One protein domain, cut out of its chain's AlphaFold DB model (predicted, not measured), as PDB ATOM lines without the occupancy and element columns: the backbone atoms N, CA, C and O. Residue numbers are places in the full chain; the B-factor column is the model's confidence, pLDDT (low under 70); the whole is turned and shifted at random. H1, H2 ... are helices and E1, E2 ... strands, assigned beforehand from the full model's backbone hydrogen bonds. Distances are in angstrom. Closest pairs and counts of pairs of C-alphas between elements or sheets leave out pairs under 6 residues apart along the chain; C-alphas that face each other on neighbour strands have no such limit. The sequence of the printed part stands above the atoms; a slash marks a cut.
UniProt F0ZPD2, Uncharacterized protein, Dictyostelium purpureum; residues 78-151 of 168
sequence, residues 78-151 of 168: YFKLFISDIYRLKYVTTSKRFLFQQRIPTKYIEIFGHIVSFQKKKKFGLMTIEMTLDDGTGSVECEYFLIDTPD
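This is residues 78 to 151 of the 168 residues of an uncharacterized protein of Dictyostelium purpureum (UniProt F0ZPD2). One long, strongly twisted sheet of three strands, E6 to E8, makes one side of this domain, and a looser cluster of short strands makes the other, with the short helix H1 between the long sheet and the small sheet E2 to E4. In the cluster, the small sheet E2, E3, E4 and the strand pair E1 and E5 lie near each other, joined by E4 running on into E5. The printed part has 74 residues, with the named elements in the order E1, H1, E2, E3, E4, E5, E6, E7, E8. The class is mostly strand; the sheets E2 E3 E4 and E6 E7 E8 are antiparallel, and E1 and E5 are parallel. The whole is loose, with a radius of gyration of the C-alphas of 14.7 A and spans of 41 by 30 by 19 A.

E1 is residues 78 to 80, beginning at C-alpha 78 at (210.934, 133.496, 167.843). H1 is residues 83 to 86. E2 is residues 90 to 92, E3 residues 97 to 100, E4 residues 104 to 106 and E5 residues 108 to 110. E6, residues 114 to 123, is 24.0 A long and begins at C-alpha 114 at (201.160, 145.914, 156.911). E7, residues 126 to 134, is 25.4 A long. E8, residues 139 to 145, is 19.5 A long and ends at C-alpha 145 at (194.260, 139.842, 173.381).

E6, E7 and E8 form a meander, each strand the antiparallel neighbour of the one before, in two hairpins. N 119 and O 130 are 2.9 A apart between E6 and E7, and N 131 and O 142 are 2.9 A apart between E7 and E8, both within hydrogen-bond range. E6 bends by 60 degrees at residue 117. H1 only grazes this sheet; the closest C-alphas of H1 and E8 are those of Ile 83 and Ser 139, 6.5 A apart. H1, too short for an O i to N i+4 pair, has its one O i to N i+3 pair within range. H1 also only grazes the sheet of E2, E3 and E4, a second meander of two hairpins, and is only just on it, with 5 pairs of C-alphas within 10 A. There N 99 and O 90, and N 100 and O 104, are each 2.8 A apart. E4 runs on into E5 at 82 degrees, and the two meet only through their link. E5 is parallel to E1, with N 110 and O 79 2.9 A apart. E5 and E8 are apart.

The two farthest C-alphas, those of Gln 102 and Asp 151, are 43.4 A apart. The printed part has no cut, and its links between named elements are tight. The mean pLDDT of the printed part is 86.7, and residues 147 to 151 are under 70.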
ATOM      1  N   TYR A  78     211.895 133.039 168.842       83.69
ATOM      2  CA  TYR A  78     210.934 133.496 167.843       83.69
ATOM      3  C   TYR A  78     211.576 133.409 166.460       83.69
ATOM      4  O   TYR A  78     212.591 134.051 166.199       83.69
ATOM      5  N   PHE A  79     210.997 132.596 165.583       85.69
ATOM      6  CA  PHE A  79     211.432 132.500 164.196       85.69
ATOM      7  C   PHE A  79     210.827 133.653 163.404       85.69
ATOM      8  O   PHE A  79     209.605 133.787 163.361       85.69
ATOM      9  N   LYS A  80     211.674 134.461 162.769       90.12
ATOM     10  CA  LYS A  80     211.241 135.477 161.808       90.12
ATOM     11  C   LYS A  80     210.985 134.786 160.478       90.12
ATOM     12  O   LYS A  80     211.935 134.323 159.850       90.12
ATOM     13  N   LEU A  81     209.720 134.656 160.099       91.12
ATOM     14  CA  LEU A  81     209.302 133.972 158.873       91.12
ATOM     15  C   LEU A  81     208.408 134.895 158.050       91.12
ATOM     16  O   LEU A  81     207.616 135.646 158.619       91.12
ATOM     17  N   PHE A  82     208.507 134.787 156.725       94.44
ATOM     18  CA  PHE A  82     207.499 135.349 155.832       94.44
ATOM     19  C   PHE A  82     206.162 134.622 156.021       94.44
ATOM     20  O   PHE A  82     206.128 133.436 156.354       94.44
ATOM     21  N   ILE A  83     205.043 135.289 155.764       94.38
ATOM     22  CA  ILE A  83     203.706 134.697 155.889       94.38
ATOM     23  C   ILE A  83     203.562 133.482 154.961       94.38
ATOM     24  O   ILE A  83     203.059 132.435 155.376       94.38
ATOM     25  N   SER A  84     204.098 133.555 153.741       94.88
ATOM     26  CA  SER A  84     204.154 132.406 152.825       94.88
ATOM     27  C   SER A  84     204.903 131.192 153.398       94.88
ATOM     28  O   SER A  84     204.533 130.050 153.124       94.88
ATOM     29  N   ASP A  85     205.932 131.404 154.223       93.06
ATOM     30  CA  ASP A  85     206.666 130.335 154.906       93.06
ATOM     31  C   ASP A  85     205.852 129.678 156.019       93.06
ATOM     32  O   ASP A  85     205.955 128.467 156.233       93.06
ATOM     33  N   ILE A  86     205.011 130.455 156.697       92.88
ATOM     34  CA  ILE A  86     204.124 129.964 157.754       92.88
ATOM     35  C   ILE A  86     203.105 128.987 157.175       92.88
ATOM     36  O   ILE A  86     202.905 127.906 157.728       92.88
ATOM     37  N   TYR A  87     202.539 129.304 156.009       90.62
ATOM     38  CA  TYR A  87     201.631 128.402 155.297       90.62
ATOM     39  C   TYR A  87     202.282 127.090 154.849       90.62
ATOM     40  O   TYR A  87     201.588 126.105 154.596       90.62
ATOM     41  N   ARG A  88     203.617 127.041 154.782       90.75
ATOM     42  CA  ARG A  88     204.387 125.832 154.456       90.75
ATOM     43  C   ARG A  88     204.796 125.019 155.688       90.75
ATOM     44  O   ARG A  88     205.470 123.995 155.537       90.75
ATOM     45  N   LEU A  89     204.420 125.438 156.899       91.56
ATOM     46  CA  LEU A  89     204.711 124.679 158.114       91.56
ATOM     47  C   LEU A  89     203.965 123.347 158.112       91.56
ATOM     48  O   LEU A  89     202.755 123.274 157.915       91.56
ATOM     49  N   LYS A  90     204.695 122.267 158.401       91.75
ATOM     50  CA  LYS A  90     204.112 120.928 158.506       91.75
ATOM     51  C   LYS A  90     203.807 120.608 159.961       91.75
ATOM     52  O   LYS A  90     204.724 120.543 160.779       91.75
ATOM     53  N   TYR A  91     202.543 120.351 160.281       90.75
ATOM     54  CA  TYR A  91     202.174 119.828 161.593       90.75
ATOM     55  C   TYR A  91     202.483 118.330 161.686       90.75
ATOM     56  O   TYR A  91     202.066 117.533 160.844       90.75
ATOM     57  N   VAL A  92     203.223 117.938 162.721       88.31
ATOM     58  CA  VAL A  92     203.525 116.539 163.035       88.31
ATOM     59  C   VAL A  92     202.677 116.118 164.226       88.31
ATOM     60  O   VAL A  92     202.939 116.505 165.365       88.31
ATOM     61  N   THR A  93     201.667 115.291 163.957       87.69
ATOM     62  CA  THR A  93     200.660 114.849 164.933       87.69
ATOM     63  C   THR A  93     201.275 114.122 166.127       87.69
ATOM     64  O   THR A  93     200.938 114.435 167.267       87.69
ATOM     65  N   THR A  94     202.228 113.215 165.891       84.19
ATOM     66  CA  THR A  94     202.870 112.398 166.938       84.19
ATOM     67  C   THR A  94     203.584 113.239 167.993       84.19
ATOM     68  O   THR A  94     203.545 112.913 169.175       84.19
ATOM     69  N   SER A  95     204.231 114.333 167.583       81.06
ATOM     70  CA  SER A  95     204.985 115.204 168.492       81.06
ATOM     71  C   SER A  95     204.238 116.483 168.874       81.06
ATOM     72  O   SER A  95     204.732 117.225 169.722       81.06
ATOM     73  N   LYS A  96     203.061 116.730 168.278       84.19
ATOM     74  CA  LYS A  96     202.267 117.964 168.405       84.19
ATOM     75  C   LYS A  96     203.112 119.223 168.173       84.19
ATOM     76  O   LYS A  96     203.091 120.162 168.970       84.19
ATOM     77  N   ARG A  97     203.916 119.216 167.103       84.56
ATOM     78  CA  ARG A  97     204.846 120.301 166.744       84.56
ATOM     79  C   ARG A  97     204.672 120.707 165.290       84.56
ATOM     80  O   ARG A  97     204.411 119.861 164.440       84.56
ATOM     81  N   PHE A  98     204.899 121.985 165.010       86.75
ATOM     82  CA  PHE A  98     205.076 122.477 163.650       86.75
ATOM     83  C   PHE A  98     206.548 122.383 163.260       86.75
ATOM     84  O   PHE A  98     207.430 122.645 164.081       86.75
ATOM     85  N   LEU A  99     206.811 121.985 162.020       86.00
ATOM     86  CA  LEU A  99     208.147 121.918 161.447       86.00
ATOM     87  C   LEU A  99     208.271 122.899 160.285       86.00
ATOM     88  O   LEU A  99     207.531 122.795 159.304       86.00
ATOM     89  N   PHE A 100     209.264 123.779 160.359       86.06
ATOM     90  CA  PHE A 100     209.728 124.553 159.220       86.06
ATOM     91  C   PHE A 100     210.685 123.717 158.368       86.06
ATOM     92  O   PHE A 100     211.566 123.022 158.890       86.06
ATOM     93  N   GLN A 101     210.457 123.726 157.050       84.31
ATOM     94  CA  GLN A 101     211.222 122.948 156.062       84.31
ATOM     95  C   GLN A 101     211.403 121.464 156.445       84.31
ATOM     96  O   GLN A 101     212.435 120.857 156.171       84.31
ATOM     97  N   GLN A 102     210.399 120.874 157.110       78.62
ATOM     98  CA  GLN A 102     210.388 119.476 157.580       78.62
ATOM     99  C   GLN A 102     211.513 119.094 158.561       78.62
ATOM    100  O   GLN A 102     211.693 117.912 158.847       78.62
ATOM    101  N   ARG A 103     212.273 120.063 159.084       82.75
ATOM    102  CA  ARG A 103     213.484 119.796 159.876       82.75
ATOM    103  C   ARG A 103     213.522 120.550 161.192       82.75
ATOM    104  O   ARG A 103     213.965 119.991 162.189       82.75
ATOM    105  N   ILE A 104     213.060 121.797 161.206       85.31
ATOM    106  CA  ILE A 104     213.259 122.701 162.339       85.31
ATOM    107  C   ILE A 104     211.951 122.806 163.127       85.31
ATOM    108  O   ILE A 104     210.966 123.298 162.581       85.31
ATOM    109  N   PRO A 105     211.896 122.350 164.393       86.50
ATOM    110  CA  PRO A 105     210.722 122.545 165.232       86.50
ATOM    111  C   PRO A 105     210.480 124.027 165.506       86.50
ATOM    112  O   PRO A 105     211.307 124.701 166.120       86.50
ATOM    113  N   THR A 106     209.312 124.513 165.104       86.19
ATOM    114  CA  THR A 106     208.912 125.914 165.209       86.19
ATOM    115  C   THR A 106     207.681 126.010 166.099       86.19
ATOM    116  O   THR A 106     206.722 125.256 165.947       86.19
ATOM    117  N   LYS A 107     207.718 126.919 167.074       85.62
ATOM    118  CA  LYS A 107     206.612 127.128 168.024       85.62
ATOM    119  C   LYS A 107     206.214 128.589 168.150       85.62
ATOM    120  O   LYS A 107     205.027 128.883 168.235       85.62
ATOM    121  N   TYR A 108     207.194 129.485 168.208       85.62
ATOM    122  CA  TYR A 108     206.961 130.918 168.291       85.62
ATOM    123  C   TYR A 108     207.456 131.560 167.002       85.62
ATOM    124  O   TYR A 108     208.574 131.285 166.567       85.62
ATOM    125  N   ILE A 109     206.600 132.368 166.386       90.38
ATOM    126  CA  ILE A 109     206.850 133.008 165.098       90.38
ATOM    127  C   ILE A 109     206.646 134.506 165.279       90.38
ATOM    128  O   ILE A 109     205.659 134.940 165.879       90.38
ATOM    129  N   GLU A 110     207.601 135.273 164.780       89.81
ATOM    130  CA  GLU A 110     207.535 136.722 164.672       89.81
ATOM    131  C   GLU A 110     207.242 137.074 163.211       89.81
ATOM    132  O   GLU A 110     207.922 136.585 162.309       89.81
ATOM    133  N   ILE A 111     206.209 137.889 162.993       89.75
ATOM    134  CA  ILE A 111     205.742 138.307 161.667       89.75
ATOM    135  C   ILE A 111     205.834 139.823 161.583       89.75
ATOM    136  O   ILE A 111     205.472 140.523 162.530       89.75
ATOM    137  N   PHE A 112     206.274 140.313 160.429       89.44
ATOM    138  CA  PHE A 112     206.259 141.725 160.072       89.44
ATOM    139  C   PHE A 112     205.416 141.893 158.815       89.44
ATOM    140  O   PHE A 112     205.615 141.166 157.851       89.44
ATOM    141  N   GLY A 113     204.487 142.843 158.825       93.56
ATOM    142  CA  GLY A 113     203.614 143.112 157.688       93.56
ATOM    143  C   GLY A 113     202.763 144.354 157.919       93.56
ATOM    144  O   GLY A 113     202.678 144.871 159.037       93.56
ATOM    145  N   HIS A 114     202.138 144.840 156.855       96.69
ATOM    146  CA  HIS A 114     201.160 145.914 156.911       96.69
ATOM    147  C   HIS A 114     199.833 145.390 157.466       96.69
ATOM    148  O   HIS A 114     199.380 144.307 157.102       96.69
ATOM    149  N   ILE A 115     199.186 146.168 158.336       96.06
ATOM    150  CA  ILE A 115     197.823 145.865 158.786       96.06
ATOM    151  C   ILE A 115     196.872 146.222 157.642       96.06
ATOM    152  O   ILE A 115     196.694 147.403 157.344       96.06
ATOM    153  N   VAL A 116     196.261 145.216 157.016       96.69
ATOM    154  CA  VAL A 116     195.306 145.419 155.911       96.69
ATOM    155  C   VAL A 116     193.865 145.520 156.400       96.69
ATOM    156  O   VAL A 116     193.039 146.191 155.788       96.69
ATOM    157  N   SER A 117     193.556 144.893 157.534       95.88
ATOM    158  CA  SER A 117     192.269 145.031 158.209       95.88
ATOM    159  C   SER A 117     192.434 144.805 159.707       95.88
ATOM    160  O   SER A 117     193.342 144.096 160.149       95.88
ATOM    161  N   PHE A 118     191.557 145.406 160.506       94.81
ATOM    162  CA  PHE A 118     191.440 145.065 161.916       94.81
ATOM    163  C   PHE A 118     190.014 145.278 162.411       94.81
ATOM    164  O   PHE A 118     189.290 146.151 161.930       94.81
ATOM    165  N   GLN A 119     189.623 144.496 163.408       94.31
ATOM    166  CA  GLN A 119     188.343 144.624 164.085       94.31
ATOM    167  C   GLN A 119     188.488 144.315 165.571       94.31
ATOM    168  O   GLN A 119     189.317 143.506 165.988       94.31
ATOM    169  N   LYS A 120     187.662 144.968 166.388       93.75
ATOM    170  CA  LYS A 120     187.569 144.681 167.820       93.75
ATOM    171  C   LYS A 120     186.427 143.699 168.053       93.75
ATOM    172  O   LYS A 120     185.304 143.961 167.632       93.75
ATOM    173  N   LYS A 121     186.699 142.599 168.751       90.12
ATOM    174  CA  LYS A 121     185.698 141.600 169.141       90.12
ATOM    175  C   LYS A 121     185.802 141.276 170.619       90.12
ATOM    176  O   LYS A 121     186.887 141.288 171.193       90.12
ATOM    177  N   LYS A 122     184.677 140.917 171.233       87.25
ATOM    178  CA  LYS A 122     184.659 140.366 172.588       87.25
ATOM    179  C   LYS A 122     184.697 138.836 172.505       87.25
ATOM    180  O   LYS A 122     183.749 138.240 172.003       87.25
ATOM    181  N   LYS A 123     185.769 138.202 172.996       82.06
ATOM    182  CA  LYS A 123     185.923 136.735 173.081       82.06
ATOM    183  C   LYS A 123     186.273 136.339 174.510       82.06
ATOM    184  O   LYS A 123     187.118 136.968 175.135       82.06
ATOM    185  N   PHE A 124     185.612 135.309 175.043       84.06
ATOM    186  CA  PHE A 124     185.830 134.818 176.417       84.06
ATOM    187  C   PHE A 124     185.752 135.916 177.497       84.06
ATOM    188  O   PHE A 124     186.490 135.897 178.475       84.06
ATOM    189  N   GLY A 125     184.883 136.913 177.301       82.44
ATOM    190  CA  GLY A 125     184.753 138.055 178.210       82.44
ATOM    191  C   GLY A 125     185.822 139.145 178.053       82.44
ATOM    192  O   GLY A 125     185.626 140.224 178.602       82.44
ATOM    193  N   LEU A 126     186.873 138.918 177.260       81.75
ATOM    194  CA  LEU A 126     187.963 139.862 177.004       81.75
ATOM    195  C   LEU A 126     187.771 140.603 175.679       81.75
ATOM    196  O   LEU A 126     187.195 140.065 174.726       81.75
ATOM    197  N   MET A 127     188.282 141.835 175.603       85.25
ATOM    198  CA  MET A 127     188.404 142.539 174.330       85.25
ATOM    199  C   MET A 127     189.602 141.983 173.550       85.25
ATOM    200  O   MET A 127     190.715 141.860 174.055       85.25
ATOM    201  N   THR A 128     189.373 141.654 172.290       88.50
ATOM    202  CA  THR A 128     190.374 141.135 171.359       88.50
ATOM    203  C   THR A 128     190.417 142.030 170.133       88.50
ATOM    204  O   THR A 128     189.389 142.549 169.697       88.50
ATOM    205  N   ILE A 129     191.612 142.250 169.605       90.06
ATOM    206  CA  ILE A 129     191.825 142.861 168.299       90.06
ATOM    207  C   ILE A 129     192.183 141.720 167.359       90.06
ATOM    208  O   ILE A 129     193.239 141.110 167.500       90.06
ATOM    209  N   GLU A 130     191.304 141.434 166.414       93.38
ATOM    210  CA  GLU A 130     191.641 140.598 165.268       93.38
ATOM    211  C   GLU A 130     192.225 141.508 164.194       93.38
ATOM    212  O   GLU A 130     191.669 142.571 163.908       93.38
ATOM    213  N   MET A 131     193.363 141.126 163.629       95.06
ATOM    214  CA  MET A 131     194.047 141.888 162.592       95.06
ATOM    215  C   MET A 131     194.504 140.964 161.476       95.06
ATOM    216  O   MET A 131     195.035 139.893 161.743       95.06
ATOM    217  N   THR A 132     194.332 141.398 160.233       95.75
ATOM    218  CA  THR A 132     194.959 140.742 159.085       95.75
ATOM    219  C   THR A 132     196.245 141.486 158.754       95.75
ATOM    220  O   THR A 132     196.225 142.705 158.558       95.75
ATOM    221  N   LEU A 133     197.359 140.760 158.722       96.31
ATOM    222  CA  LEU A 133     198.674 141.263 158.331       96.31
ATOM    223  C   LEU A 133     199.012 140.767 156.929       96.31
ATOM    224  O   LEU A 133     198.757 139.604 156.644       96.31
ATOM    225  N   ASP A 134     199.615 141.614 156.098       96.69
ATOM    226  CA  ASP A 134     200.136 141.264 154.771       96.69
ATOM    227  C   ASP A 134     201.597 141.719 154.648       96.69
ATOM    228  O   ASP A 134     201.920 142.880 154.912       96.69
ATOM    229  N   ASP A 135     202.493 140.800 154.295       96.31
ATOM    230  CA  ASP A 135     203.932 141.052 154.146       96.31
ATOM    231  C   ASP A 135     204.404 141.090 152.680       96.31
ATOM    232  O   ASP A 135     205.604 141.084 152.408       96.31
ATOM    233  N   GLY A 136     203.469 141.109 151.726       96.94
ATOM    234  CA  GLY A 136     203.715 141.019 150.288       96.94
ATOM    235  C   GLY A 136     203.923 139.590 149.775       96.94
ATOM    236  O   GLY A 136     203.936 139.378 148.562       96.94
ATOM    237  N   THR A 137     204.067 138.599 150.661       96.44
ATOM    238  CA  THR A 137     204.170 137.172 150.304       96.44
ATOM    239  C   THR A 137     202.895 136.390 150.621       96.44
ATOM    240  O   THR A 137     202.689 135.294 150.098       96.44
ATOM    241  N   GLY A 138     202.034 136.950 151.465       94.62
ATOM    242  CA  GLY A 138     200.721 136.430 151.808       94.62
ATOM    243  C   GLY A 138     200.085 137.256 152.920       94.62
ATOM    244  O   GLY A 138     200.711 138.152 153.481       94.62
ATOM    245  N   SER A 139     198.847 136.917 153.269       95.38
ATOM    246  CA  SER A 139     198.106 137.552 154.360       95.38
ATOM    247  C   SER A 139     197.798 136.550 155.464       95.38
ATOM    248  O   SER A 139     197.435 135.432 155.126       95.38
ATOM    249  N   VAL A 140     197.856 136.924 156.741       95.19
ATOM    250  CA  VAL A 140     197.494 136.057 157.876       95.19
ATOM    251  C   VAL A 140     196.600 136.792 158.868       95.19
ATOM    252  O   VAL A 140     196.822 137.968 159.158       95.19
ATOM    253  N   GLU A 141     195.598 136.100 159.406       94.00
ATOM    254  CA  GLU A 141     194.777 136.609 160.504       94.00
ATOM    255  C   GLU A 141     195.447 136.305 161.852       94.00
ATOM    256  O   GLU A 141     195.833 135.174 162.149       94.00
ATOM    257  N   CYS A 142     195.590 137.337 162.673       90.25
ATOM    258  CA  CYS A 142     196.216 137.293 163.982       90.25
ATOM    259  C   CYS A 142     195.236 137.794 165.040       90.25
ATOM    260  O   CYS A 142     194.590 138.829 164.868       90.25
ATOM    261  N   GLU A 143     195.202 137.118 166.188       88.75
ATOM    262  CA  GLU A 143     194.461 137.587 167.353       88.75
ATOM    263  C   GLU A 143     195.400 138.210 168.388       88.75
ATOM    264  O   GLU A 143     196.360 137.593 168.866       88.75
ATOM    265  N   TYR A 144     195.081 139.440 168.780       84.38
ATOM    266  CA  TYR A 144     195.723 140.153 169.868       84.38
ATOM    267  C   TYR A 144     194.744 140.329 171.030       84.38
ATOM    268  O   TYR A 144     193.748 141.045 170.934       84.38
ATOM    269  N   PHE A 145     195.039 139.687 172.158       81.50
ATOM    270  CA  PHE A 145     194.260 139.842 173.381       81.50
ATOM    271  C   PHE A 145     194.679 141.139 174.073       81.50
ATOM    272  O   PHE A 145     195.819 141.260 174.528       81.50
ATOM    273  N   LEU A 146     193.756 142.102 174.163       72.50
ATOM    274  CA  LEU A 146     193.945 143.249 175.040       72.50
ATOM    275  C   LEU A 146     193.821 142.714 176.460       72.50
ATOM    276  O   LEU A 146     192.740 142.350 176.917       72.50
ATOM    277  N   ILE A 147     194.955 142.596 177.139       64.25
ATOM    278  CA  ILE A 147     194.926 142.389 178.577       64.25
ATOM    279  C   ILE A 147     194.514 143.739 179.155       64.25
ATOM    280  O   ILE A 147     195.317 144.671 179.176       64.25
ATOM    281  N   ASP A 148     193.268 143.854 179.595       45.66
ATOM    282  CA  ASP A 148     192.859 144.950 180.465       45.66
ATOM    283  C   ASP A 148     193.659 144.804 181.765       45.66
ATOM    284  O   ASP A 148     193.285 144.006 182.613       45.66
ATOM    285  N   THR A 149     194.798 145.475 181.945       43.94
ATOM    286  CA  THR A 149     195.413 145.562 183.285       43.94
ATOM    287  C   THR A 149     196.135 146.895 183.475       43.94
ATOM    288  O   THR A 149     196.778 147.396 182.551       43.94
ATOM    289  N   PRO A 150     195.971 147.507 184.662       42.41
ATOM    290  CA  PRO A 150     196.579 146.965 185.875       42.41
ATOM    291  C   PRO A 150     195.571 146.608 186.974       42.41
ATOM    292  O   PRO A 150     194.691 147.397 187.304       42.41
ATOM    293  N   ASP A 151     195.774 145.455 187.619       44.25
ATOM    294  CA  ASP A 151     195.453 145.341 189.043       44.25
ATOM    295  C   ASP A 151     196.381 146.330 189.779       44.25
ATOM    296  O   ASP A 151     197.608 146.222 189.645       44.25
TER     297      ASP A 151